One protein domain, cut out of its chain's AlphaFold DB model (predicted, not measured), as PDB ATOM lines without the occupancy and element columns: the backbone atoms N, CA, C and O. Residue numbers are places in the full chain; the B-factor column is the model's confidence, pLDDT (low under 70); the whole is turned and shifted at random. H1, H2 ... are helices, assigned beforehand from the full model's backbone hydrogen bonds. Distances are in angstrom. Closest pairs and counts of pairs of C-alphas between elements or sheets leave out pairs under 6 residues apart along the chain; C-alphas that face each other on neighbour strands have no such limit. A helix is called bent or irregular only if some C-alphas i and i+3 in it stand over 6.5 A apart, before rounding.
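AT A GLANCE: This is residues 21 to 61 of the 289 residues of an uncharacterized protein of Bacteroidetes bacterium (UniProt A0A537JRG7). A short helix, H1, sits beside the first turns of one long helix, H2, which the link folds back to, and the rest of H2 sticks out free as a straight arm from residue 42 to residue 61. H2 makes the long axis of the whole. The printed part has 41 residues with two named helices, H1 and then H2, and no named strand; the class is all helix. It is extended, with a radius of gyration of the C-alphas of 15.0 A, and its outline is a rod whose C-alphas span 47 by 15 by 9 A.

HOW THE PARTS SIT: H1, residues 21 to 28, is joined by a tight link of 5 residues to H2, residues 34 to 61. The two helices are close but not clearly touching, with 2 pairs of C-alphas within 8 A. Their closest C-alphas, those of Trp 22 and Phe 37, are 7.3 A apart. Their lines stand at a steep tilt of 49 degrees, and they run opposite ways. Their centres are 21.9 A apart. Residues 42 to 61, which belong to H2, stand free: no C-alpha 8 or more residues away along the chain comes within 10 A of theirs. In H1 and H2 every backbone O i to N i+4 pair is within hydrogen-bond range.

IN THESE COORDINATES: H1 begins at Lys 21, with its C-alpha at (46.763, 42.538, 39.153), and ends at Ser 28. H2 begins at Glu 34, with its C-alpha at (50.384, 32.824, 34.896), and ends at Thr 61, with its C-alpha at (37.610, 35.244, 73.479). From first to last C-alpha H2 measures 40.7 A and H1 10.7 A. Neither helix is bent.

THE WHOLE: The two C-alphas farthest apart are those of Asp 30 and Thr 61, at 47.0 A. The printed part runs from residue 21 to residue 61 without a cut, and its one link between helices is tight. The mean pLDDT of the printed part is 73.9, and confidence is low, under 70, at residue 49 and at residues 52 to 61.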
ATOM      1  N   LYS A  21      45.427  42.668  38.568       81.00
ATOM      2  CA  LYS A  21      46.763  42.538  39.153       81.00
ATOM      3  C   LYS A  21      47.706  41.704  38.289       81.00
ATOM      4  O   LYS A  21      48.886  42.020  38.196       81.00
ATOM      5  N   TRP A  22      47.189  40.659  37.646       85.19
ATOM      6  CA  TRP A  22      47.963  39.859  36.707       85.19
ATOM      7  C   TRP A  22      48.475  40.702  35.541       85.19
ATOM      8  O   TRP A  22      49.664  40.658  35.252       85.19
ATOM      9  N   ARG A  23      47.607  41.522  34.933       85.69
ATOM     10  CA  ARG A  23      48.002  42.427  33.842       85.69
ATOM     11  C   ARG A  23      49.110  43.393  34.258       85.69
ATOM     12  O   ARG A  23      50.077  43.539  33.527       85.69
ATOM     13  N   GLU A  24      49.002  43.985  35.445       81.81
ATOM     14  CA  GLU A  24      50.027  44.890  35.985       81.81
ATOM     15  C   GLU A  24      51.379  44.185  36.203       81.81
ATOM     16  O   GLU A  24      52.440  44.718  35.877       81.81
ATOM     17  N   ILE A  25      51.355  42.961  36.742       78.12
ATOM     18  CA  ILE A  25      52.570  42.164  36.953       78.12
ATOM     19  C   ILE A  25      53.179  41.757  35.617       78.12
ATOM     20  O   ILE A  25      54.397  41.782  35.484       78.12
ATOM     21  N   GLN A  26      52.348  41.395  34.645       79.69
ATOM     22  CA  GLN A  26      52.802  41.018  33.317       79.69
ATOM     23  C   GLN A  26      53.483  42.198  32.615       79.69
ATOM     24  O   GLN A  26      54.550  42.003  32.058       79.69
ATOM     25  N   GLU A  27      52.937  43.413  32.730       77.56
ATOM     26  CA  GLU A  27      53.551  44.642  32.200       77.56
ATOM     27  C   GLU A  27      54.890  44.984  32.876       77.56
ATOM     28  O   GLU A  27      55.803  45.504  32.242       77.56
ATOM     29  N   SER A  28      55.027  44.674  34.168       76.69
ATOM     30  CA  SER A  28      56.252  44.957  34.932       76.69
ATOM     31  C   SER A  28      57.313  43.855  34.812       76.69
ATOM     32  O   SER A  28      58.499  44.097  35.032       76.69
ATOM     33  N   TYR A  29      56.887  42.627  34.513       75.06
ATOM     34  CA  TYR A  29      57.704  41.420  34.547       75.06
ATOM     35  C   TYR A  29      57.225  40.422  33.480       75.06
ATOM     36  O   TYR A  29      56.546  39.434  33.782       75.06
ATOM     37  N   ASP A  30      57.656  40.627  32.236       72.56
ATOM     38  CA  ASP A  30      57.252  39.814  31.075       72.56
ATOM     39  C   ASP A  30      57.555  38.308  31.213       72.56
ATOM     40  O   ASP A  30      56.920  37.471  30.574       72.56
ATOM     41  N   GLN A  31      58.526  37.931  32.053       77.75
ATOM     42  CA  GLN A  31      58.932  36.531  32.258       77.75
ATOM     43  C   GLN A  31      58.066  35.776  33.275       77.75
ATOM     44  O   GLN A  31      58.285  34.587  33.526       77.75
ATOM     45  N   THR A  32      57.108  36.446  33.914       76.12
ATOM     46  CA  THR A  32      56.272  35.808  34.930       76.12
ATOM     47  C   THR A  32      55.282  34.857  34.260       76.12
ATOM     48  O   THR A  32      54.615  35.219  33.298       76.12
ATOM     49  N   LEU A  33      55.157  33.631  34.776       81.56
ATOM     50  CA  LEU A  33      54.171  32.661  34.290       81.56
ATOM     51  C   LEU A  33      52.847  32.807  35.045       81.56
ATOM     52  O   LEU A  33      52.835  32.909  36.275       81.56
ATOM     53  N   GLU A  34      51.732  32.727  34.320       81.81
ATOM     54  CA  GLU A  34      50.384  32.824  34.896       81.81
ATOM     55  C   GLU A  34      50.129  31.732  35.952       81.81
ATOM     56  O   GLU A  34      49.502  31.976  36.983       81.81
ATOM     57  N   ASP A  35      50.680  30.534  35.753       81.12
ATOM     58  CA  ASP A  35      50.554  29.435  36.715       81.12
ATOM     59  C   ASP A  35      51.234  29.754  38.053       81.12
ATOM     60  O   ASP A  35      50.684  29.464  39.120       81.12
ATOM     61  N   ASN A  36      52.377  30.446  38.021       79.38
ATOM     62  CA  ASN A  36      53.046  30.908  39.236       79.38
ATOM     63  C   ASN A  36      52.197  31.963  39.956       79.38
ATOM     64  O   ASN A  36      52.084  31.943  41.185       79.38
ATOM     65  N   PHE A  37      51.531  32.838  39.199       80.06
ATOM     66  CA  PHE A  37      50.603  33.816  39.751       80.06
ATOM     67  C   PHE A  37      49.359  33.163  40.378       80.06
ATOM     68  O   PHE A  37      48.932  33.559  41.465       80.06
ATOM     69  N   LYS A  38      48.806  32.109  39.769       83.00
ATOM     70  CA  LYS A  38      47.691  31.325  40.340       83.00
ATOM     71  C   LYS A  38      48.073  30.655  41.661       83.00
ATOM     72  O   LYS A  38      47.301  30.675  42.622       83.00
ATOM     73  N   ILE A  39      49.279  30.094  41.742       82.69
ATOM     74  CA  ILE A  39      49.801  29.503  42.984       82.69
ATOM     75  C   ILE A  39      49.958  30.586  44.059       82.69
ATOM     76  O   ILE A  39      49.526  30.401  45.204       82.69
ATOM     77  N   TRP A  40      50.533  31.730  43.688       80.00
ATOM     78  CA  TRP A  40      50.744  32.858  44.589       80.00
ATOM     79  C   TRP A  40      49.428  33.431  45.127       80.00
ATOM     80  O   TRP A  40      49.248  33.513  46.346       80.00
ATOM     81  N   THR A  41      48.475  33.754  44.250       78.81
ATOM     82  CA  THR A  41      47.162  34.301  44.634       78.81
ATOM     83  C   THR A  41      46.439  33.360  45.588       78.81
ATOM     84  O   THR A  41      45.971  33.781  46.649       78.81
ATOM     85  N   GLN A  42      46.419  32.058  45.293       82.69
ATOM     86  CA  GLN A  42      45.841  31.076  46.202       82.69
ATOM     87  C   GLN A  42      46.497  31.117  47.590       82.69
ATOM     88  O   GLN A  42      45.802  30.994  48.608       82.69
ATOM     89  N   HIS A  43      47.819  31.270  47.653       78.81
ATOM     90  CA  HIS A  43      48.538  31.344  48.919       78.81
ATOM     91  C   HIS A  43      48.156  32.595  49.717       78.81
ATOM     92  O   HIS A  43      47.797  32.475  50.891       78.81
ATOM     93  N   VAL A  44      48.161  33.766  49.076       79.88
ATOM     94  CA  VAL A  44      47.788  35.053  49.688       79.88
ATOM     95  C   VAL A  44      46.394  34.975  50.300       79.88
ATOM     96  O   VAL A  44      46.219  35.210  51.499       79.88
ATOM     97  N   TRP A  45      45.410  34.538  49.517       75.69
ATOM     98  CA  TRP A  45      44.031  34.420  49.980       75.69
ATOM     99  C   TRP A  45      43.873  33.381  51.094       75.69
ATOM    100  O   TRP A  45      43.126  33.588  52.053       75.69
ATOM    101  N   SER A  46      44.628  32.282  51.041       77.38
ATOM    102  CA  SER A  46      44.627  31.273  52.107       77.38
ATOM    103  C   SER A  46      45.175  31.828  53.425       77.38
ATOM    104  O   SER A  46      44.637  31.521  54.493       77.38
ATOM    105  N   GLN A  47      46.230  32.645  53.373       77.50
ATOM    106  CA  GLN A  47      46.799  33.289  54.559       77.50
ATOM    107  C   GLN A  47      45.868  34.362  55.115       77.50
ATOM    108  O   GLN A  47      45.652  34.412  56.327       77.50
ATOM    109  N   TRP A  48      45.247  35.159  54.248       73.56
ATOM    110  CA  TRP A  48      44.283  36.175  54.657       73.56
ATOM    111  C   TRP A  48      43.085  35.567  55.399       73.56
ATOM    112  O   TRP A  48      42.742  36.010  56.498       73.56
ATOM    113  N   VAL A  49      42.513  34.472  54.880       66.69
ATOM    114  CA  VAL A  49      41.428  33.738  55.559       66.69
ATOM    115  C   VAL A  49      41.867  33.237  56.931       66.69
ATOM    116  O   VAL A  49      41.131  33.379  57.913       66.69
ATOM    117  N   ARG A  50      43.072  32.659  57.029       71.12
ATOM    118  CA  ARG A  50      43.630  32.200  58.311       71.12
ATOM    119  C   ARG A  50      43.793  33.358  59.288       71.12
ATOM    120  O   ARG A  50      43.464  33.198  60.463       71.12
ATOM    121  N   TYR A  51      44.280  34.500  58.818       71.81
ATOM    122  CA  TYR A  51      44.455  35.698  59.626       71.81
ATOM    123  C   TYR A  51      43.116  36.222  60.151       71.81
ATOM    124  O   TYR A  51      42.933  36.286  61.366       71.81
ATOM    125  N   LYS A  52      42.135  36.490  59.276       65.31
ATOM    126  CA  LYS A  52      40.806  36.976  59.691       65.31
ATOM    127  C   LYS A  52      40.126  35.996  60.648       65.31
ATOM    128  O   LYS A  52      39.624  36.416  61.687       65.31
ATOM    129  N   SER A  53      40.213  34.691  60.381       61.59
ATOM    130  CA  SER A  53      39.676  33.656  61.278       61.59
ATOM    131  C   SER A  53      40.329  33.679  62.666       61.59
ATOM    132  O   SER A  53      39.646  33.523  63.678       61.59
ATOM    133  N   LYS A  54      41.652  33.885  62.746       66.12
ATOM    134  CA  LYS A  54      42.365  34.025  64.028       66.12
ATOM    135  C   LYS A  54      41.951  35.295  64.770       66.12
ATOM    136  O   LYS A  54      41.747  35.244  65.982       66.12
ATOM    137  N   THR A  55      41.804  36.412  64.064       55.53
ATOM    138  CA  THR A  55      41.408  37.695  64.659       55.53
ATOM    139  C   THR A  55      39.986  37.638  65.219       55.53
ATOM    140  O   THR A  55      39.769  38.076  66.346       55.53
ATOM    141  N   VAL A  56      39.042  37.008  64.509       53.62
ATOM    142  CA  VAL A  56      37.666  36.792  64.998       53.62
ATOM    143  C   VAL A  56      37.653  35.936  66.267       53.62
ATOM    144  O   VAL A  56      37.021  36.307  67.253       53.62
ATOM    145  N   LYS A  57      38.422  34.838  66.301       59.16
ATOM    146  CA  LYS A  57      38.527  33.990  67.502       59.16
ATOM    147  C   LYS A  57      39.083  34.750  68.711       59.16
ATOM    148  O   LYS A  57      38.605  34.555  69.826       59.16
ATOM    149  N   ARG A  58      40.066  35.634  68.509       59.22
ATOM    150  CA  ARG A  58      40.615  36.477  69.589       59.22
ATOM    151  C   ARG A  58      39.596  37.497  70.096       59.22
ATOM    152  O   ARG A  58      39.479  37.653  71.308       59.22
ATOM    153  N   LYS A  59      38.830  38.133  69.203       59.81
ATOM    154  CA  LYS A  59      37.762  39.069  69.587       59.81
ATOM    155  C   LYS A  59      36.660  38.375  70.400       59.81
ATOM    156  O   LYS A  59      36.385  38.814  71.510       59.81
ATOM    157  N   GLN A  60      36.174  37.212  69.955       58.31
ATOM    158  CA  GLN A  60      35.193  36.419  70.717       58.31
ATOM    159  C   GLN A  60      35.712  35.958  72.088       58.31
ATOM    160  O   GLN A  60      34.954  35.872  73.054       58.31
ATOM    161  N   THR A  61      37.008  35.650  72.196       58.88
ATOM    162  CA  THR A  61      37.610  35.244  73.479       58.88
ATOM    163  C   THR A  61      37.717  36.425  74.452       58.88
ATOM    164  O   THR A  61      37.571  36.231  75.656       58.88
TER     165      THR A  61